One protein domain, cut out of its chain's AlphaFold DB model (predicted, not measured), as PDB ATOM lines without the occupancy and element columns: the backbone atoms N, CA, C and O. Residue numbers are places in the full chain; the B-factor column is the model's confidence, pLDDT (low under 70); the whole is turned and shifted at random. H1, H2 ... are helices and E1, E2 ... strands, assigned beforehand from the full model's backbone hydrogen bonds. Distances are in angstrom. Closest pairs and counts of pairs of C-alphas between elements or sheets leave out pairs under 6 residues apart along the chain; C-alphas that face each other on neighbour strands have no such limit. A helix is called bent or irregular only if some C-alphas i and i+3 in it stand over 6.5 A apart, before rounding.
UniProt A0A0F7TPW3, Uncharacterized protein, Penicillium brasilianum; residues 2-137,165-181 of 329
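What this domain is: This is residues 2 to 137 and 165 to 181 of the 329 residues of an uncharacterized protein of Penicillium brasilianum (UniProt A0A0F7TPW3). A small three-stranded sheet, with H7 over one face and the start of the long helix H8 at the other, makes a head at one end of the domain, and H8 runs on from it past the remaining helices. H5 crosses H8, H4 lies farther along it with H9 packed on H4 and H3 nearby, and H1, H2 and H6 make a small group to one side. The 153 printed residues hold nine named helices and three named strands, in the order H1 H2 H3 H4 H5 H6 E1 E2 H7 E3 H8 H9; the sheet, E2 E1 E3, is antiparallel, and the class is mostly helix. The whole is compact, with a radius of gyration of the C-alphas of 16.9 A and spans of 50 by 43 by 31 A.

Where its parts are: The strands are E1, residues 73 to 76, 10.3 A; E2, 88 to 91, 10.4 A; and E3, 106 to 108. H8, residues 109 to 133, is 36.1 A long, from C-alpha 109 at (36.327, -60.664, 22.193) to C-alpha 133 at (53.126, -30.189, 12.706). H7 is residues 95 to 102, H5 45 to 55, 14.4 A, H4 32 to 42, 15.5 A, and H9 167 to 176, 15.0 A. H1 is residues 2 to 7, from C-alpha 2 at (27.924, -40.658, 10.835), H2 14 to 18, H3 24 to 27 and H6 57 to 61. H5 and H9 are irregular: C-alphas 47 and 50 are 7.7 A apart, and 172 and 175 are 7.2 A.

How they stand to each other: E1 and E2, a hairpin, have N 74 and O 90 at 2.9 A; E1 and E3 have N 75 and O 107 at 2.8 A, both within hydrogen-bond range. H7 and H8 are on opposite faces, three layers with helices on both faces of the sheet. E2, H7, E3 form a split strand-helix-strand unit, two strands running the same way with E1 between them, its crossover right-handed. H8 runs along the strands, at 12 degrees to E1 on the local plane. H5 touches H8 with H8's residues 111 to 119 alone, the closest C-alphas being Lys 53 and Ile 115, 5.7 A; at 72 degrees they are only just about perpendicular. H5 only grazes the sheet. H4 touches H9, the closest C-alphas being Phe 36 and Tyr 176, 4.4 A, at a steep tilt of 53 degrees. H3 is near H9. H2 touches H6, the closest C-alphas being Cys 17 and Gly 59, 5.0 A, and H1 is near H6. Every O i to N i+4 pair is within hydrogen-bond range in H1, H2, H4, H6 and H7, against 4 of 7 in H5, 19 of 21 in H8 and 4 of 6 in H9; H3 is too short for such a pair.

The domain as a whole: The two C-alphas farthest apart, those of Glu 95 and His 136, are 55.3 A apart. Residues 138 to 164 are not printed, and C-alphas 137 and 165 are 34.7 A apart across the cut. The links H6 to E1 and E1 to E2 are long. Residues 131 to 137 and 165 to 171 stand free. Mean pLDDT of the printed part is 82.6; residues 2 to 9, 79, 81, 135 to 137 and 165 to 167 are under 70.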
ATOM      1  N   ALA A   2      28.830 -39.488  10.800       58.56
ATOM      2  CA  ALA A   2      27.924 -40.658  10.835       58.56
ATOM      3  C   ALA A   2      26.516 -40.365  11.389       58.56
ATOM      4  O   ALA A   2      25.522 -40.806  10.825       58.56
ATOM      5  N   LEU A   3      26.422 -39.584  12.472       61.00
ATOM      6  CA  LEU A   3      25.133 -39.162  13.026       61.00
ATOM      7  C   LEU A   3      24.362 -38.257  12.054       61.00
ATOM      8  O   LEU A   3      23.155 -38.398  11.932       61.00
ATOM      9  N   ASN A   4      25.054 -37.372  11.329       64.56
ATOM     10  CA  ASN A   4      24.422 -36.500  10.336       64.56
ATOM     11  C   ASN A   4      23.897 -37.314   9.152       64.56
ATOM     12  O   ASN A   4      22.770 -37.091   8.737       64.56
ATOM     13  N   ASP A   5      24.657 -38.305   8.675       66.88
ATOM     14  CA  ASP A   5      24.182 -39.222   7.635       66.88
ATOM     15  C   ASP A   5      22.915 -39.959   8.094       66.88
ATOM     16  O   ASP A   5      21.933 -39.988   7.358       66.88
ATOM     17  N   ILE A   6      22.888 -40.466   9.334       61.09
ATOM     18  CA  ILE A   6      21.701 -41.119   9.914       61.09
ATOM     19  C   ILE A   6      20.509 -40.149   9.982       61.09
ATOM     20  O   ILE A   6      19.405 -40.511   9.574       61.09
ATOM     21  N   LEU A   7      20.721 -38.920  10.462       61.62
ATOM     22  CA  LEU A   7      19.677 -37.889  10.550       61.62
ATOM     23  C   LEU A   7      19.172 -37.444   9.167       61.62
ATOM     24  O   LEU A   7      18.009 -37.071   9.029       61.62
ATOM     25  N   GLU A   8      20.018 -37.525   8.142       68.25
ATOM     26  CA  GLU A   8      19.683 -37.252   6.742       68.25
ATOM     27  C   GLU A   8      19.129 -38.484   5.995       68.25
ATOM     28  O   GLU A   8      18.874 -38.412   4.791       68.25
ATOM     29  N   GLY A   9      18.939 -39.621   6.675       61.81
ATOM     30  CA  GLY A   9      18.431 -40.860   6.074       61.81
ATOM     31  C   GLY A   9      19.420 -41.559   5.130       61.81
ATOM     32  O   GLY A   9      19.024 -42.408   4.329       61.81
ATOM     33  N   LYS A  10      20.706 -41.210   5.202       71.75
ATOM     34  CA  LYS A  10      21.803 -41.838   4.460       71.75
ATOM     35  C   LYS A  10      22.438 -42.944   5.297       71.75
ATOM     36  O   LYS A  10      22.521 -42.867   6.520       71.75
ATOM     37  N   ARG A  11      22.931 -43.991   4.630       71.44
ATOM     38  CA  ARG A  11      23.693 -45.047   5.308       71.44
ATOM     39  C   ARG A  11      25.098 -44.514   5.626       71.44
ATOM     40  O   ARG A  11      25.823 -44.218   4.673       71.44
ATOM     41  N   PRO A  12      25.498 -44.406   6.905       76.81
ATOM     42  CA  PRO A  12      26.841 -43.962   7.247       76.81
ATOM     43  C   PRO A  12      27.859 -45.024   6.827       76.81
ATOM     44  O   PRO A  12      27.556 -46.221   6.761       76.81
ATOM     45  N   ASN A  13      29.080 -44.590   6.523       82.88
ATOM     46  CA  ASN A  13      30.156 -45.521   6.203       82.88
ATOM     47  C   ASN A  13      30.730 -46.152   7.487       82.88
ATOM     48  O   ASN A  13      30.718 -45.541   8.557       82.88
ATOM     49  N   GLU A  14      31.272 -47.365   7.375       84.50
ATOM     50  CA  GLU A  14      31.791 -48.132   8.517       84.50
ATOM     51  C   GLU A  14      32.845 -47.359   9.327       84.50
ATOM     52  O   GLU A  14      32.787 -47.315  10.554       84.50
ATOM     53  N   GLN A  15      33.767 -46.678   8.645       86.25
ATOM     54  CA  GLN A  15      34.850 -45.920   9.276       86.25
ATOM     55  C   GLN A  15      34.329 -44.762  10.139       86.25
ATOM     56  O   GLN A  15      34.795 -44.552  11.256       86.25
ATOM     57  N   SER A  16      33.323 -44.041   9.645       84.62
ATOM     58  CA  SER A  16      32.684 -42.921  10.338       84.62
ATOM     59  C   SER A  16      31.927 -43.366  11.587       84.62
ATOM     60  O   SER A  16      31.784 -42.576  12.518       84.62
ATOM     61  N   CYS A  17      31.477 -44.623  11.625       85.25
ATOM     62  CA  CYS A  17      30.897 -45.225  12.817       85.25
ATOM     63  C   CYS A  17      31.962 -45.715  13.802       85.25
ATOM     64  O   CYS A  17      31.727 -45.628  14.997       85.25
ATOM     65  N   LYS A  18      33.114 -46.223  13.339       86.56
ATOM     66  CA  LYS A  18      34.177 -46.720  14.232       86.56
ATOM     67  C   LYS A  18      34.939 -45.598  14.941       86.56
ATOM     68  O   LYS A  18      35.269 -45.733  16.109       86.56
ATOM     69  N   TRP A  19      35.237 -44.502  14.249       86.38
ATOM     70  CA  TRP A  19      35.978 -43.368  14.816       86.38
ATOM     71  C   TRP A  19      35.321 -42.038  14.434       86.38
ATOM     72  O   TRP A  19      35.912 -41.232  13.712       86.38
ATOM     73  N   PRO A  20      34.106 -41.757  14.938       85.50
ATOM     74  CA  PRO A  20      33.370 -40.542  14.588       85.50
ATOM     75  C   PRO A  20      34.147 -39.257  14.911       85.50
ATOM     76  O   PRO A  20      33.922 -38.233  14.274       85.50
ATOM     77  N   HIS A  21      35.085 -39.326  15.857       84.31
ATOM     78  CA  HIS A  21      35.907 -38.210  16.325       84.31
ATOM     79  C   HIS A  21      37.087 -37.871  15.395       84.31
ATOM     80  O   HIS A  21      37.661 -36.794  15.488       84.31
ATOM     81  N   ILE A  22      37.467 -38.751  14.463       88.75
ATOM     82  CA  ILE A  22      38.483 -38.415  13.454       88.75
ATOM     83  C   ILE A  22      37.770 -37.817  12.239       88.75
ATOM     84  O   ILE A  22      37.552 -38.490  11.232       88.75
ATOM     85  N   ASN A  23      37.379 -36.548  12.342       87.31
ATOM     86  CA  ASN A  23      36.765 -35.796  11.250       87.31
ATOM     87  C   ASN A  23      37.325 -34.365  11.182       87.31
ATOM     88  O   ASN A  23      37.809 -33.825  12.175       87.31
ATOM     89  N   LEU A  24      37.299 -33.766   9.990       84.88
ATOM     90  CA  LEU A  24      37.899 -32.449   9.766       84.88
ATOM     91  C   LEU A  24      37.110 -31.329  10.458       84.88
ATOM     92  O   LEU A  24      37.722 -30.389  10.956       84.88
ATOM     93  N   GLU A  25      35.779 -31.432  10.487       84.81
ATOM     94  CA  GLU A  25      34.881 -30.411  11.042       84.81
ATOM     95  C   GLU A  25      35.182 -30.141  12.523       84.81
ATOM     96  O   GLU A  25      35.341 -28.987  12.926       84.81
ATOM     97  N   ASP A  26      35.340 -31.204  13.308       85.12
ATOM     98  CA  ASP A  26      35.598 -31.116  14.742       85.12
ATOM     99  C   ASP A  26      37.070 -30.818  15.045       85.12
ATOM    100  O   ASP A  26      37.379 -29.977  15.896       85.12
ATOM    101  N   LEU A  27      38.001 -31.490  14.353       88.75
ATOM    102  CA  LEU A  27      39.435 -31.373  14.638       88.75
ATOM    103  C   LEU A  27      40.020 -30.022  14.212       88.75
ATOM    104  O   LEU A  27      40.999 -29.578  14.813       88.75
ATOM    105  N   ALA A  28      39.427 -29.355  13.218       85.69
ATOM    106  CA  ALA A  28      39.821 -28.005  12.816       85.69
ATOM    107  C   ALA A  28      39.331 -26.917  13.791       85.69
ATOM    108  O   ALA A  28      39.756 -25.764  13.688       85.69
ATOM    109  N   HIS A  29      38.438 -27.245  14.730       81.75
ATOM    110  CA  HIS A  29      37.885 -26.265  15.655       81.75
ATOM    111  C   HIS A  29      38.833 -25.971  16.830       81.75
ATOM    112  O   HIS A  29      39.221 -26.875  17.568       81.75
ATOM    113  N   LYS A  30      39.141 -24.680  17.042       71.62
ATOM    114  CA  LYS A  30      39.900 -24.120  18.182       71.62
ATOM    115  C   LYS A  30      41.146 -24.942  18.565       71.62
ATOM    116  O   LYS A  30      42.203 -24.778  17.968       71.62
ATOM    117  N   GLU A  31      41.007 -25.794  19.583       80.56
ATOM    118  CA  GLU A  31      42.068 -26.574  20.228       80.56
ATOM    119  C   GLU A  31      41.721 -28.069  20.299       80.56
ATOM    120  O   GLU A  31      42.387 -28.824  21.009       80.56
ATOM    121  N   THR A  32      40.689 -28.523  19.580       87.62
ATOM    122  CA  THR A  32      40.194 -29.904  19.653       87.62
ATOM    123  C   THR A  32      41.293 -30.907  19.322       87.62
ATOM    124  O   THR A  32      41.541 -31.834  20.090       87.62
ATOM    125  N   PHE A  33      42.022 -30.682  18.224       89.81
ATOM    126  CA  PHE A  33      43.133 -31.546  17.831       89.81
ATOM    127  C   PHE A  33      44.265 -31.569  18.874       89.81
ATOM    128  O   PHE A  33      44.760 -32.638  19.226       89.81
ATOM    129  N   LEU A  34      44.663 -30.406  19.403       87.75
ATOM    130  CA  LEU A  34      45.733 -30.322  20.406       87.75
ATOM    131  C   LEU A  34      45.321 -30.971  21.730       87.75
ATOM    132  O   LEU A  34      46.138 -31.640  22.363       87.75
ATOM    133  N   THR A  35      44.058 -30.814  22.121       88.50
ATOM    134  CA  THR A  35      43.466 -31.486  23.284       88.50
ATOM    135  C   THR A  35      43.496 -32.994  23.085       88.50
ATOM    136  O   THR A  35      43.994 -33.706  23.956       88.50
ATOM    137  N   PHE A  36      43.083 -33.468  21.907       91.31
ATOM    138  CA  PHE A  36      43.086 -34.886  21.564       91.31
ATOM    139  C   PHE A  36      44.480 -35.501  21.631       91.31
ATOM    140  O   PHE A  36      44.684 -36.525  22.288       91.31
ATOM    141  N   LEU A  37      45.458 -34.831  21.017       90.25
ATOM    142  CA  LEU A  37      46.853 -35.250  21.036       90.25
ATOM    143  C   LEU A  37      47.412 -35.265  22.464       90.25
ATOM    144  O   LEU A  37      47.951 -36.278  22.903       90.25
ATOM    145  N   LYS A  38      47.255 -34.166  23.212       87.94
ATOM    146  CA  LYS A  38      47.758 -34.046  24.588       87.94
ATOM    147  C   LYS A  38      47.160 -35.121  25.490       87.94
ATOM    148  O   LYS A  38      47.894 -35.764  26.234       87.94
ATOM    149  N   SER A  39      45.852 -35.332  25.393       89.25
ATOM    150  CA  SER A  39      45.133 -36.305  26.205       89.25
ATOM    151  C   SER A  39      45.635 -37.727  25.938       89.25
ATOM    152  O   SER A  39      45.991 -38.449  26.873       89.25
ATOM    153  N   ARG A  40      45.719 -38.137  24.666       89.31
ATOM    154  CA  ARG A  40      46.110 -39.506  24.280       89.31
ATOM    155  C   ARG A  40      47.591 -39.815  24.509       89.31
ATOM    156  O   ARG A  40      47.935 -40.986  24.621       89.31
ATOM    157  N   VAL A  41      48.454 -38.796  24.583       85.00
ATOM    158  CA  VAL A  41      49.890 -38.952  24.887       85.00
ATOM    159  C   VAL A  41      50.155 -39.066  26.392       85.00
ATOM    160  O   VAL A  41      51.129 -39.698  26.792       85.00
ATOM    161  N   GLN A  42      49.326 -38.443  27.233       83.62
ATOM    162  CA  GLN A  42      49.547 -38.398  28.683       83.62
ATOM    163  C   GLN A  42      49.004 -39.617  29.435       83.62
ATOM    164  O   GLN A  42      49.504 -39.931  30.512       83.62
ATOM    165  N   GLU A  43      47.996 -40.287  28.883       84.94
ATOM    166  CA  GLU A  43      47.266 -41.364  29.552       84.94
ATOM    167  C   GLU A  43      47.428 -42.695  28.802       84.94
ATOM    168  O   GLU A  43      47.607 -42.721  27.582       84.94
ATOM    169  N   SER A  44      47.329 -43.808  29.533       84.31
ATOM    170  CA  SER A  44      47.365 -45.157  28.954       84.31
ATOM    171  C   SER A  44      46.140 -45.422  28.064       84.31
ATOM    172  O   SER A  44      45.048 -44.937  28.382       84.31
ATOM    173  N   PRO A  45      46.252 -46.245  26.998       88.00
ATOM    174  CA  PRO A  45      45.099 -46.705  26.222       88.00
ATOM    175  C   PRO A  45      43.974 -47.304  27.085       88.00
ATOM    176  O   PRO A  45      42.798 -47.104  26.782       88.00
ATOM    177  N   SER A  46      44.318 -47.952  28.207       87.00
ATOM    178  CA  SER A  46      43.350 -48.513  29.163       87.00
ATOM    179  C   SER A  46      42.398 -47.458  29.739       87.00
ATOM    180  O   SER A  46      41.228 -47.747  29.982       87.00
ATOM    181  N   THR A  47      42.857 -46.209  29.884       87.44
ATOM    182  CA  THR A  47      42.052 -45.093  30.406       87.44
ATOM    183  C   THR A  47      40.886 -44.757  29.477       87.44
ATOM    184  O   THR A  47      39.833 -44.334  29.945       87.44
ATOM    185  N   TYR A  48      41.041 -44.986  28.172       89.19
ATOM    186  CA  TYR A  48      40.024 -44.696  27.158       89.19
ATOM    187  C   TYR A  48      39.137 -45.892  26.821       89.19
ATOM    188  O   TYR A  48      38.240 -45.746  25.996       89.19
ATOM    189  N   TYR A  49      39.344 -47.048  27.460       88.25
ATOM    190  CA  TYR A  49      38.622 -48.291  27.178       88.25
ATOM    191  C   TYR A  49      37.102 -48.090  27.056       88.25
ATOM    192  O   TYR A  49      36.517 -48.477  26.048       88.25
ATOM    193  N   PHE A  50      36.468 -47.436  28.034       86.25
ATOM    194  CA  PHE A  50      35.022 -47.203  28.003       86.25
ATOM    195  C   PHE A  50      34.606 -46.207  26.917       86.25
ATOM    196  O   PHE A  50      33.644 -46.450  26.198       86.25
ATOM    197  N   THR A  51      35.338 -45.104  26.752       88.12
ATOM    198  CA  THR A  51      35.032 -44.102  25.719       88.12
ATOM    199  C   THR A  51      35.124 -44.703  24.319       88.12
ATOM    200  O   THR A  51      34.224 -44.520  23.500       88.12
ATOM    201  N   ASP A  52      36.177 -45.479  24.066       90.19
ATOM    202  CA  ASP A  52      36.384 -46.149  22.790       90.19
ATOM    203  C   ASP A  52      35.340 -47.260  22.586       90.19
ATOM    204  O   ASP A  52      34.818 -47.394  21.481       90.19
ATOM    205  N   LYS A  53      34.944 -47.980  23.649       87.81
ATOM    206  CA  LYS A  53      33.853 -48.969  23.621       87.81
ATOM    207  C   LYS A  53      32.511 -48.361  23.211       87.81
ATOM    208  O   LYS A  53      31.801 -48.969  22.415       87.81
ATOM    209  N   GLU A  54      32.154 -47.187  23.725       85.50
ATOM    210  CA  GLU A  54      30.875 -46.545  23.387       85.50
ATOM    211  C   GLU A  54      30.861 -45.953  21.971       85.50
ATOM    212  O   GLU A  54      29.815 -45.934  21.320       85.50
ATOM    213  N   SER A  55      32.016 -45.504  21.465       84.31
ATOM    214  CA  SER A  55      32.111 -44.715  20.227       84.31
ATOM    215  C   SER A  55      31.534 -45.391  18.972       84.31
ATOM    216  O   SER A  55      31.018 -44.701  18.093       84.31
ATOM    217  N   TRP A  56      31.559 -46.727  18.900       86.38
ATOM    218  CA  TRP A  56      31.163 -47.493  17.712       86.38
ATOM    219  C   TRP A  56      29.819 -48.217  17.833       86.38
ATOM    220  O   TRP A  56      29.319 -48.748  16.835       86.38
ATOM    221  N   LYS A  57      29.189 -48.221  19.018       84.50
ATOM    222  CA  LYS A  57      27.940 -48.967  19.262       84.50
ATOM    223  C   LYS A  57      26.809 -48.562  18.329       84.50
ATOM    224  O   LYS A  57      26.064 -49.421  17.868       84.50
ATOM    225  N   ILE A  58      26.723 -47.280  17.966       80.38
ATOM    226  CA  ILE A  58      25.718 -46.807  17.006       80.38
ATOM    227  C   ILE A  58      25.863 -47.487  15.635       80.38
ATOM    228  O   ILE A  58      24.865 -47.804  14.990       80.38
ATOM    229  N   GLY A  59      27.093 -47.776  15.197       82.94
ATOM    230  CA  GLY A  59      27.355 -48.514  13.961       82.94
ATOM    231  C   GLY A  59      26.965 -49.986  14.055       82.94
ATOM    232  O   GLY A  59      26.516 -50.564  13.067       82.94
ATOM    233  N   ALA A  60      27.092 -50.586  15.240       83.56
ATOM    234  CA  ALA A  60      26.617 -51.942  15.498       83.56
ATOM    235  C   ALA A  60      25.082 -52.005  15.480       83.56
ATOM    236  O   ALA A  60      24.504 -52.816  14.762       83.56
ATOM    237  N   TRP A  61      24.415 -51.090  16.190       77.12
ATOM    238  CA  TRP A  61      22.949 -51.017  16.258       77.12
ATOM    239  C   TRP A  61      22.296 -50.757  14.900       77.12
ATOM    240  O   TRP A  61      21.197 -51.235  14.632       77.12
ATOM    241  N   THR A  62      22.982 -50.028  14.022       77.56
ATOM    242  CA  THR A  62      22.518 -49.746  12.656       77.56
ATOM    243  C   THR A  62      22.940 -50.810  11.635       77.56
ATOM    244  O   THR A  62      22.693 -50.633  10.442       77.56
ATOM    245  N   ASN A  63      23.550 -51.924  12.066       81.19
ATOM    246  CA  ASN A  63      24.072 -52.991  11.199       81.19
ATOM    247  C   ASN A  63      25.046 -52.479  10.115       81.19
ATOM    248  O   ASN A  63      25.097 -52.981   8.985       81.19
ATOM    249  N   VAL A  64      25.800 -51.427  10.434       85.12
ATOM    250  CA  VAL A  64      26.860 -50.873   9.582       85.12
ATOM    251  C   VAL A  64      28.190 -51.548   9.902       85.12
ATOM    252  O   VAL A  64      28.947 -51.866   8.989       85.12
ATOM    253  N   ILE A  65      28.451 -51.812  11.182       85.38
ATOM    254  CA  ILE A  65      29.634 -52.534  11.653       85.38
ATOM    255  C   ILE A  65      29.252 -53.993  11.890       85.38
ATOM    256  O   ILE A  65      28.336 -54.285  12.655       85.38
ATOM    257  N   THR A  66      29.983 -54.909  11.255       83.50
ATOM    258  CA  THR A  66      29.884 -56.346  11.543       83.50
ATOM    259  C   THR A  66      30.960 -56.715  12.553       83.50
ATOM    260  O   THR A  66      32.140 -56.467  12.314       83.50
ATOM    261  N   THR A  67      30.567 -57.302  13.680       79.38
ATOM    262  CA  THR A  67      31.503 -57.661  14.747       79.38
ATOM    263  C   THR A  67      31.956 -59.121  14.627       79.38
ATOM    264  O   THR A  67      31.142 -60.008  14.360       79.38
ATOM    265  N   PRO A  68      33.256 -59.411  14.809       76.94
ATOM    266  CA  PRO A  68      33.764 -60.778  14.762       76.94
ATOM    267  C   PRO A  68      33.372 -61.533  16.035       76.94
ATOM    268  O   PRO A  68      33.777 -61.142  17.120       76.94
ATOM    269  N   PHE A  69      32.623 -62.629  15.929       76.75
ATOM    270  CA  PHE A  69      32.136 -63.364  17.100       76.75
ATOM    271  C   PHE A  69      33.050 -64.536  17.481       76.75
ATOM    272  O   PHE A  69      33.288 -65.431  16.670       76.75
ATOM    273  N   LEU A  70      33.506 -64.574  18.740       82.25
ATOM    274  CA  LEU A  70      34.157 -65.748  19.330       82.25
ATOM    275  C   LEU A  70      33.567 -66.038  20.714       82.25
ATOM    276  O   LEU A  70      33.653 -65.217  21.628       82.25
ATOM    277  N   TYR A  71      32.961 -67.216  20.855       82.12
ATOM    278  CA  TYR A  71      32.226 -67.597  22.058       82.12
ATOM    279  C   TYR A  71      33.148 -68.052  23.195       82.12
ATOM    280  O   TYR A  71      34.082 -68.823  22.977       82.12
ATOM    281  N   GLY A  72      32.825 -67.647  24.426       86.25
ATOM    282  CA  GLY A  72      33.464 -68.163  25.641       86.25
ATOM    283  C   GLY A  72      34.834 -67.565  25.956       86.25
ATOM    284  O   GLY A  72      35.544 -68.101  26.801       86.25
ATOM    285  N   TYR A  73      35.208 -66.466  25.306       90.31
ATOM    286  CA  TYR A  73      36.447 -65.748  25.579       90.31
ATOM    287  C   TYR A  73      36.191 -64.249  25.744       90.31
ATOM    288  O   TYR A  73      35.271 -63.682  25.144       90.31
ATOM    289  N   ALA A  74      37.036 -63.614  26.544       91.38
ATOM    290  CA  ALA A  74      36.997 -62.193  26.837       91.38
ATOM    291  C   ALA A  74      38.413 -61.605  26.836       91.38
ATOM    292  O   ALA A  74      39.405 -62.332  26.898       91.38
ATOM    293  N   ILE A  75      38.485 -60.283  26.736       90.50
ATOM    294  CA  ILE A  75      39.708 -59.487  26.744       90.50
ATOM    295  C   ILE A  75      39.617 -58.487  27.898       90.50
ATOM    296  O   ILE A  75      38.570 -57.862  28.101       90.50
ATOM    297  N   ILE A  76      40.704 -58.331  28.653       88.00
ATOM    298  CA  ILE A  76      40.811 -57.356  29.743       88.00
ATOM    299  C   ILE A  76      41.759 -56.211  29.371       88.00
ATOM    300  O   ILE A  76      42.825 -56.423  28.797       88.00
ATOM    301  N   PHE A  77      41.354 -54.987  29.714       82.44
ATOM    302  CA  PHE A  77      42.129 -53.765  29.457       82.44
ATOM    303  C   PHE A  77      42.431 -52.973  30.734       82.44
ATOM    304  O   PHE A  77      43.450 -52.292  30.812       82.44
ATOM    305  N   ILE A  78      41.549 -53.044  31.736       75.44
ATOM    306  CA  ILE A  78      41.659 -52.245  32.961       75.44
ATOM    307  C   ILE A  78      42.843 -52.730  33.803       75.44
ATOM    308  O   ILE A  78      43.027 -53.932  33.994       75.44
ATOM    309  N   SER A  79      43.634 -51.778  34.307       68.56
ATOM    310  CA  SER A  79      44.820 -52.013  35.148       68.56
ATOM    311  C   SER A  79      45.932 -52.835  34.476       68.56
ATOM    312  O   SER A  79      46.815 -53.353  35.160       68.56
ATOM    313  N   LYS A  80      45.923 -52.950  33.140       70.12
ATOM    314  CA  LYS A  80      46.982 -53.589  32.346       70.12
ATOM    315  C   LYS A  80      47.651 -52.557  31.437       70.12
ATOM    316  O   LYS A  80      47.279 -52.426  30.285       70.12
ATOM    317  N   ASP A  81      48.637 -51.818  31.940       69.94
ATOM    318  CA  ASP A  81      49.306 -50.753  31.163       69.94
ATOM    319  C   ASP A  81      50.639 -51.185  30.524       69.94
ATOM    320  O   ASP A  81      51.310 -50.390  29.863       69.94
ATOM    321  N   SER A  82      51.053 -52.439  30.728       73.81
ATOM    322  CA  SER A  82      52.260 -52.980  30.107       73.81
ATOM    323  C   SER A  82      51.977 -53.417  28.666       73.81
ATOM    324  O   SER A  82      50.872 -53.838  28.324       73.81
ATOM    325  N   VAL A  83      53.004 -53.368  27.813       73.25
ATOM    326  CA  VAL A  83      52.919 -53.850  26.420       73.25
ATOM    327  C   VAL A  83      52.565 -55.342  26.366       73.25
ATOM    328  O   VAL A  83      51.988 -55.805  25.389       73.25
ATOM    329  N   GLN A  84      52.932 -56.093  27.403       74.38
ATOM    330  CA  GLN A  84      52.743 -57.536  27.491       74.38
ATOM    331  C   GLN A  84      51.334 -57.925  27.944       74.38
ATOM    332  O   GLN A  84      50.840 -58.965  27.516       74.38
ATOM    333  N   ASP A  85      50.695 -57.101  28.778       81.19
ATOM    334  CA  ASP A  85      49.436 -57.467  29.431       81.19
ATOM    335  C   ASP A  85      48.216 -56.725  28.859       81.19
ATOM    336  O   ASP A  85      47.077 -57.097  29.150       81.19
ATOM    337  N   TYR A  86      48.423 -55.664  28.067       84.50
ATOM    338  CA  TYR A  86      47.331 -54.909  27.453       84.50
ATOM    339  C   TYR A  86      46.593 -55.746  26.403       84.50
ATOM    340  O   TYR A  86      47.176 -56.154  25.397       84.50
ATOM    341  N   GLY A  87      45.291 -55.963  26.607       85.44
ATOM    342  CA  GLY A  87      44.487 -56.781  25.701       85.44
ATOM    343  C   GLY A  87      44.693 -58.286  25.899       85.44
ATOM    344  O   GLY A  87      44.493 -59.062  24.963       85.44
ATOM    345  N   GLU A  88      45.084 -58.712  27.104       88.75
ATOM    346  CA  GLU A  88      45.193 -60.127  27.452       88.75
ATOM    347  C   GLU A  88      43.838 -60.836  27.288       88.75
ATOM    348  O   GLU A  88      42.808 -60.412  27.823       88.75
ATOM    349  N   MET A  89      43.848 -61.935  26.532       90.00
ATOM    350  CA  MET A  89      42.672 -62.761  26.279       90.00
ATOM    351  C   MET A  89      42.609 -63.918  27.275       90.00
ATOM    352  O   MET A  89      43.584 -64.644  27.462       90.00
ATOM    353  N   PHE A  90      41.429 -64.163  27.835       90.19
ATOM    354  CA  PHE A  90      41.171 -65.291  28.723       90.19
ATOM    355  C   PHE A  90      39.867 -66.002  28.355       90.19
ATOM    356  O   PHE A  90      38.966 -65.440  27.726       90.19
ATOM    357  N   LYS A  91      39.773 -67.279  28.726       91.38
ATOM    358  CA  LYS A  91      38.563 -68.083  28.532       91.38
ATOM    359  C   LYS A  91      37.623 -67.867  29.717       91.38
ATOM    360  O   LYS A  91      38.069 -67.948  30.853       91.38
ATOM    361  N   VAL A  92      36.341 -67.641  29.448       89.88
ATOM    362  CA  VAL A  92      35.301 -67.403  30.456       89.88
ATOM    363  C   VAL A  92      34.664 -68.738  30.850       89.88
ATOM    364  O   VAL A  92      33.731 -69.213  30.204       89.88
ATOM    365  N   ASN A  93      35.182 -69.360  31.903       90.50
ATOM    366  CA  ASN A  93      34.700 -70.631  32.451       90.50
ATOM    367  C   ASN A  93      34.185 -70.505  33.892       90.50
ATOM    368  O   ASN A  93      33.335 -71.296  34.298       90.50
ATOM    369  N   THR A  94      34.695 -69.549  34.668       89.31
ATOM    370  CA  THR A  94      34.359 -69.377  36.088       89.31
ATOM    371  C   THR A  94      33.338 -68.260  36.305       89.31
ATOM    372  O   THR A  94      33.171 -67.371  35.470       89.31
ATOM    373  N   GLU A  95      32.645 -68.279  37.446       85.38
ATOM    374  CA  GLU A  95      31.748 -67.180  37.834       85.38
ATOM    375  C   GLU A  95      32.500 -65.857  37.982       85.38
ATOM    376  O   GLU A  95      31.991 -64.826  37.559       85.38
ATOM    377  N   LYS A  96      33.744 -65.892  38.478       83.56
ATOM    378  CA  LYS A  96      34.602 -64.705  38.574       83.56
ATOM    379  C   LYS A  96      34.892 -64.097  37.198       83.56
ATOM    380  O   LYS A  96      34.819 -62.886  37.031       83.56
ATOM    381  N   GLU A  97      35.202 -64.917  36.200       85.94
ATOM    382  CA  GLU A  97      35.448 -64.445  34.830       85.94
ATOM    383  C   GLU A  97      34.182 -63.890  34.178       85.94
ATOM    384  O   GLU A  97      34.237 -62.855  33.518       85.94
ATOM    385  N   LYS A  98      33.032 -64.546  34.389       84.69
ATOM    386  CA  LYS A  98      31.734 -64.025  33.937       84.69
ATOM    387  C   LYS A  98      31.446 -62.674  34.577       84.69
ATOM    388  O   LYS A  98      31.089 -61.734  33.878       84.69
ATOM    389  N   TRP A  99      31.681 -62.571  35.879       80.62
ATOM    390  CA  TRP A  99      31.500 -61.352  36.650       80.62
ATOM    391  C   TRP A  99      32.341 -60.187  36.117       80.62
ATOM    392  O   TRP A  99      31.825 -59.081  35.969       80.62
ATOM    393  N   LEU A 100      33.603 -60.425  35.737       81.44
ATOM    394  CA  LEU A 100      34.446 -59.398  35.108       81.44
ATOM    395  C   LEU A 100      33.842 -58.859  33.806       81.44
ATOM    396  O   LEU A 100      33.957 -57.667  33.531       81.44
ATOM    397  N   VAL A 101      33.202 -59.716  33.010       82.62
ATOM    398  CA  VAL A 101      32.545 -59.298  31.765       82.62
ATOM    399  C   VAL A 101      31.238 -58.560  32.056       82.62
ATOM    400  O   VAL A 101      31.014 -57.483  31.510       82.62
ATOM    401  N   THR A 102      30.401 -59.083  32.955       75.56
ATOM    402  CA  THR A 102      29.110 -58.477  33.324       75.56
ATOM    403  C   THR A 102      29.273 -57.098  33.967       75.56
ATOM    404  O   THR A 102      28.507 -56.191  33.671       75.56
ATOM    405  N   THR A 103      30.304 -56.907  34.791       71.38
ATOM    406  CA  THR A 103      30.631 -55.603  35.400       71.38
ATOM    407  C   THR A 103      31.362 -54.650  34.450       71.38
ATOM    408  O   THR A 103      31.670 -53.518  34.816       71.38
ATOM    409  N   GLY A 104      31.676 -55.091  33.227       76.44
ATOM    410  CA  GLY A 104      32.357 -54.287  32.214       76.44
ATOM    411  C   GLY A 104      33.868 -54.133  32.412       76.44
ATOM    412  O   GLY A 104      34.494 -53.421  31.626       76.44
ATOM    413  N   ARG A 105      34.480 -54.804  33.401       77.56
ATOM    414  CA  ARG A 105      35.944 -54.805  33.610       77.56
ATOM    415  C   ARG A 105      36.704 -55.550  32.517       77.56
ATOM    416  O   ARG A 105      37.848 -55.215  32.214       77.56
ATOM    417  N   ALA A 106      36.053 -56.538  31.923       86.12
ATOM    418  CA  ALA A 106      36.465 -57.194  30.700       86.12
ATOM    419  C   ALA A 106      35.384 -57.004  29.631       86.12
ATOM    420  O   ALA A 106      34.222 -56.725  29.925       86.12
ATOM    421  N   SER A 107      35.780 -57.167  28.379       88.75
ATOM    422  CA  SER A 107      34.884 -57.142  27.229       88.75
ATOM    423  C   SER A 107      34.904 -58.494  26.539       88.75
ATOM    424  O   SER A 107      35.937 -59.163  26.502       88.75
ATOM    425  N   TYR A 108      33.783 -58.898  25.949       89.06
ATOM    426  CA  TYR A 108      33.804 -60.035  25.032       89.06
ATOM    427  C   TYR A 108      34.771 -59.756  23.875       89.06
ATOM    428  O   TYR A 108      34.996 -58.598  23.517       89.06
ATOM    429  N   ILE A 109      35.324 -60.810  23.265       89.31
ATOM    430  CA  ILE A 109      36.327 -60.664  22.193       89.31
ATOM    431  C   ILE A 109      35.887 -59.697  21.099       89.31
ATOM    432  O   ILE A 109      36.686 -58.882  20.649       89.31
ATOM    433  N   TYR A 110      34.626 -59.777  20.681       85.94
ATOM    434  CA  TYR A 110      34.125 -58.956  19.590       85.94
ATOM    435  C   TYR A 110      34.188 -57.458  19.923       85.94
ATOM    436  O   TYR A 110      34.560 -56.664  19.068       85.94
ATOM    437  N   GLU A 111      33.902 -57.069  21.169       88.81
ATOM    438  CA  GLU A 111      34.043 -55.681  21.621       88.81
ATOM    439  C   GLU A 111      35.515 -55.318  21.829       88.81
ATOM    440  O   GLU A 111      35.946 -54.244  21.424       88.81
ATOM    441  N   GLY A 112      36.300 -56.218  22.426       89.75
ATOM    442  CA  GLY A 112      37.713 -55.970  22.704       89.75
ATOM    443  C   GLY A 112      38.535 -55.733  21.437       89.75
ATOM    444  O   GLY A 112      39.307 -54.779  21.379       89.75
ATOM    445  N   LEU A 113      38.324 -56.534  20.390       89.94
ATOM    446  CA  LEU A 113      38.989 -56.341  19.098       89.94
ATOM    447  C   LEU A 113      38.603 -55.009  18.445       89.94
ATOM    448  O   LEU A 113      39.468 -54.333  17.893       89.94
ATOM    449  N   MET A 114      37.335 -54.606  18.553       90.25
ATOM    450  CA  MET A 114      36.869 -53.310  18.052       90.25
ATOM    451  C   MET A 114      37.543 -52.147  18.784       90.25
ATOM    452  O   MET A 114      38.014 -51.210  18.143       90.25
ATOM    453  N   ILE A 115      37.651 -52.225  20.112       91.25
ATOM    454  CA  ILE A 115      38.342 -51.215  20.925       91.25
ATOM    455  C   ILE A 115      39.810 -51.102  20.499       91.25
ATOM    456  O   ILE A 115      40.300 -49.996  20.272       91.25
ATOM    457  N   MET A 116      40.497 -52.234  20.320       90.19
ATOM    458  CA  MET A 116      41.889 -52.249  19.862       90.19
ATOM    459  C   MET A 116      42.050 -51.659  18.456       90.19
ATOM    460  O   MET A 116      42.976 -50.881  18.233       90.19
ATOM    461  N   GLU A 117      41.158 -51.991  17.517       91.69
ATOM    462  CA  GLU A 117      41.168 -51.427  16.161       91.69
ATOM    463  C   GLU A 117      41.019 -49.897  16.198       91.69
ATOM    464  O   GLU A 117      41.797 -49.175  15.569       91.69
ATOM    465  N   ILE A 118      40.054 -49.401  16.977       91.75
ATOM    466  CA  ILE A 118      39.772 -47.968  17.130       91.75
ATOM    467  C   ILE A 118      40.976 -47.246  17.728       91.75
ATOM    468  O   ILE A 118      41.441 -46.248  17.175       91.75
ATOM    469  N   GLN A 119      41.531 -47.770  18.820       91.88
ATOM    470  CA  GLN A 119      42.695 -47.183  19.472       91.88
ATOM    471  C   GLN A 119      43.915 -47.173  18.559       91.88
ATOM    472  O   GLN A 119      44.546 -46.128  18.404       91.88
ATOM    473  N   ALA A 120      44.222 -48.296  17.902       92.06
ATOM    474  CA  ALA A 120      45.325 -48.379  16.953       92.06
ATOM    475  C   ALA A 120      45.169 -47.340  15.836       92.06
ATOM    476  O   ALA A 120      46.131 -46.657  15.479       92.06
ATOM    477  N   ARG A 121      43.945 -47.157  15.325       93.38
ATOM    478  CA  ARG A 121      43.659 -46.157  14.295       93.38
ATOM    479  C   ARG A 121      43.835 -44.726  14.801       93.38
ATOM    480  O   ARG A 121      44.425 -43.921  14.080       93.38
ATOM    481  N   ILE A 122      43.368 -44.420  16.012       92.62
ATOM    482  CA  ILE A 122      43.545 -43.111  16.660       92.62
ATOM    483  C   ILE A 122      45.031 -42.799  16.837       92.62
ATOM    484  O   ILE A 122      45.490 -41.749  16.392       92.62
ATOM    485  N   TYR A 123      45.800 -43.713  17.430       91.31
ATOM    486  CA  TYR A 123      47.231 -43.504  17.646       91.31
ATOM    487  C   TYR A 123      47.986 -43.367  16.324       91.31
ATOM    488  O   TYR A 123      48.798 -42.455  16.182       91.31
ATOM    489  N   GLN A 124      47.670 -44.196  15.325       92.25
ATOM    490  CA  GLN A 124      48.266 -44.078  13.996       92.25
ATOM    491  C   GLN A 124      47.967 -42.717  13.357       92.25
ATOM    492  O   GLN A 124      48.862 -42.109  12.773       92.25
ATOM    493  N   PHE A 125      46.726 -42.233  13.459       92.31
ATOM    494  CA  PHE A 125      46.340 -40.914  12.964       92.31
ATOM    495  C   PHE A 125      47.141 -39.802  13.655       92.31
ATOM    496  O   PHE A 125      47.784 -39.008  12.972       92.31
ATOM    497  N   LEU A 126      47.173 -39.790  14.991       91.50
ATOM    498  CA  LEU A 126      47.887 -38.774  15.769       91.50
ATOM    499  C   LEU A 126      49.388 -38.759  15.452       91.50
ATOM    500  O   LEU A 126      49.952 -37.695  15.199       91.50
ATOM    501  N   VAL A 127      50.022 -39.934  15.391       88.69
ATOM    502  CA  VAL A 127      51.441 -40.072  15.028       88.69
ATOM    503  C   VAL A 127      51.698 -39.586  13.603       88.69
ATOM    504  O   VAL A 127      52.699 -38.915  13.370       88.69
ATOM    505  N   ASN A 128      50.797 -39.865  12.657       89.75
ATOM    506  CA  ASN A 128      50.923 -39.396  11.276       89.75
ATOM    507  C   ASN A 128      50.769 -37.874  11.144       89.75
ATOM    508  O   ASN A 128      51.339 -37.294  10.224       89.75
ATOM    509  N   CYS A 129      50.037 -37.222  12.049       87.88
ATOM    510  CA  CYS A 129      49.923 -35.764  12.078       87.88
ATOM    511  C   CYS A 129      51.174 -35.081  12.652       87.88
ATOM    512  O   CYS A 129      51.485 -33.956  12.266       87.88
ATOM    513  N   CYS A 130      51.920 -35.735  13.549       83.25
ATOM    514  CA  CYS A 130      53.096 -35.138  14.189       83.25
ATOM    515  C   CYS A 130      54.159 -34.614  13.191       83.25
ATOM    516  O   CYS A 130      54.647 -33.502  13.405       83.25
ATOM    517  N   PRO A 131      54.542 -35.341  12.115       80.75
ATOM    518  CA  PRO A 131      55.505 -34.847  11.126       80.75
ATOM    519  C   PRO A 131      55.062 -33.573  10.406       80.75
ATOM    520  O   PRO A 131      55.897 -32.714  10.138       80.75
ATOM    521  N   GLU A 132      53.765 -33.446  10.122       84.25
ATOM    522  CA  GLU A 132      53.189 -32.268   9.462       84.25
ATOM    523  C   GLU A 132      53.223 -31.039  10.384       84.25
ATOM    524  O   GLU A 132      53.416 -29.914   9.930       84.25
ATOM    525  N   LEU A 133      53.088 -31.252  11.697       80.19
ATOM    526  CA  LEU A 133      53.126 -30.189  12.706       80.19
ATOM    527  C   LEU A 133      54.548 -29.742  13.063       80.19
ATOM    528  O   LEU A 133      54.750 -28.593  13.451       80.19
ATOM    529  N   LEU A 134      55.535 -30.639  12.958       77.25
ATOM    530  CA  LEU A 134      56.929 -30.386  13.338       77.25
ATOM    531  C   LEU A 134      57.915 -30.814  12.229       77.25
ATOM    532  O   LEU A 134      58.720 -31.731  12.438       77.25
ATOM    533  N   PRO A 135      57.933 -30.130  11.067       68.00
ATOM    534  CA  PRO A 135      58.690 -30.581   9.892       68.00
ATOM    535  C   PRO A 135      60.213 -30.599  10.090       68.00
ATOM    536  O   PRO A 135      60.932 -31.342   9.419       68.00
ATOM    537  N   HIS A 136      60.732 -29.777  11.007       64.00
ATOM    538  CA  HIS A 136      62.167 -29.498  11.128       64.00
ATOM    539  C   HIS A 136      62.951 -30.466  12.034       64.00
ATOM    540  O   HIS A 136      64.176 -30.482  11.955       64.00
ATOM    541  N   ASN A 137      62.283 -31.320  12.827       58.72
ATOM    542  CA  ASN A 137      62.937 -32.127  13.876       58.72
ATOM    543  C   ASN A 137      62.948 -33.645  13.607       58.72
ATOM    544  O   ASN A 137      63.373 -34.425  14.458       58.72
ATOM    545  N   ILE A 165      33.789 -22.791  31.013       61.78
ATOM    546  CA  ILE A 165      33.311 -23.343  29.735       61.78
ATOM    547  C   ILE A 165      31.850 -23.791  29.868       61.78
ATOM    548  O   ILE A 165      31.503 -24.566  30.770       61.78
ATOM    549  N   ARG A 166      30.996 -23.344  28.933       69.88
ATOM    550  CA  ARG A 166      29.576 -23.738  28.865       69.88
ATOM    551  C   ARG A 166      29.453 -25.257  28.707       69.88
ATOM    552  O   ARG A 166      30.228 -25.866  27.977       69.88
ATOM    553  N   MET A 167      28.436 -25.869  29.320       69.88
ATOM    554  CA  MET A 167      28.206 -27.326  29.258       69.88
ATOM    555  C   MET A 167      28.249 -27.882  27.823       69.88
ATOM    556  O   MET A 167      28.837 -28.929  27.583       69.88
ATOM    557  N   THR A 168      27.705 -27.144  26.854       74.44
ATOM    558  CA  THR A 168      27.710 -27.516  25.432       74.44
ATOM    559  C   THR A 168      29.114 -27.636  24.840       74.44
ATOM    560  O   THR A 168      29.388 -28.560  24.082       74.44
ATOM    561  N   GLU A 169      30.023 -26.730  25.199       75.44
ATOM    562  CA  GLU A 169      31.420 -26.780  24.757       75.44
ATOM    563  C   GLU A 169      32.171 -27.930  25.446       75.44
ATOM    564  O   GLU A 169      32.974 -28.605  24.805       75.44
ATOM    565  N   ARG A 170      31.855 -28.223  26.720       73.44
ATOM    566  CA  ARG A 170      32.405 -29.401  27.418       73.44
ATOM    567  C   ARG A 170      31.990 -30.700  26.737       73.44
ATOM    568  O   ARG A 170      32.830 -31.563  26.521       73.44
ATOM    569  N   MET A 171      30.714 -30.824  26.375       78.81
ATOM    570  CA  MET A 171      30.197 -32.004  25.676       78.81
ATOM    571  C   MET A 171      30.849 -32.187  24.302       78.81
ATOM    572  O   MET A 171      31.175 -33.312  23.939       78.81
ATOM    573  N   ALA A 172      31.093 -31.097  23.566       81.69
ATOM    574  CA  ALA A 172      31.776 -31.153  22.274       81.69
ATOM    575  C   ALA A 172      33.246 -31.597  22.395       81.69
ATOM    576  O   ALA A 172      33.738 -32.341  21.550       81.69
ATOM    577  N   LEU A 173      33.945 -31.175  23.455       83.69
ATOM    578  CA  LEU A 173      35.344 -31.543  23.700       83.69
ATOM    579  C   LEU A 173      35.521 -32.875  24.441       83.69
ATOM    580  O   LEU A 173      36.634 -33.408  24.464       83.69
ATOM    581  N   ALA A 174      34.461 -33.422  25.039       84.38
ATOM    582  CA  ALA A 174      34.517 -34.642  25.840       84.38
ATOM    583  C   ALA A 174      35.168 -35.837  25.113       84.38
ATOM    584  O   ALA A 174      36.023 -36.473  25.727       84.38
ATOM    585  N   PRO A 175      34.885 -36.120  23.822       86.75
ATOM    586  CA  PRO A 175      35.503 -37.258  23.133       86.75
ATOM    587  C   PRO A 175      37.010 -37.112  22.887       86.75
ATOM    588  O   PRO A 175      37.715 -38.093  22.656       86.75
ATOM    589  N   TYR A 176      37.497 -35.873  22.916       89.19
ATOM    590  CA  TYR A 176      38.887 -35.506  22.665       89.19
ATOM    591  C   TYR A 176      39.684 -35.336  23.961       89.19
ATOM    592  O   TYR A 176      40.905 -35.218  23.931       89.19
ATOM    593  N   SER A 177      39.000 -35.299  25.100       87.38
ATOM    594  CA  SER A 177      39.592 -35.039  26.408       87.38
ATOM    595  C   SER A 177      39.768 -36.333  27.197       87.38
ATOM    596  O   SER A 177      39.292 -37.402  26.809       87.38
ATOM    597  N   ARG A 178      40.446 -36.236  28.344       86.69
ATOM    598  CA  ARG A 178      40.559 -37.356  29.275       86.69
ATOM    599  C   ARG A 178      39.149 -37.734  29.748       86.69
ATOM    600  O   ARG A 178      38.408 -36.823  30.132       86.69
ATOM    601  N   PRO A 179      38.780 -39.029  29.751       83.56
ATOM    602  CA  PRO A 179      37.488 -39.470  30.253       83.56
ATOM    603  C   PRO A 179      37.251 -38.934  31.664       83.56
ATOM    604  O   PRO A 179      38.153 -38.955  32.509       83.56
ATOM    605  N   GLY A 180      36.049 -38.402  31.891       76.25
ATOM    606  CA  GLY A 180      35.672 -37.834  33.178       76.25
ATOM    607  C   GLY A 180      35.741 -38.885  34.283       76.25
ATOM    608  O   GLY A 180      35.387 -40.043  34.073       76.25
ATOM    609  N   GLN A 181      36.203 -38.478  35.463       76.81
ATOM    610  CA  GLN A 181      36.086 -39.301  36.662       76.81
ATOM    611  C   GLN A 181      34.685 -39.157  37.252       76.81
ATOM    612  O   GLN A 181      34.022 -38.138  37.052       76.81
TER     613      GLN A 181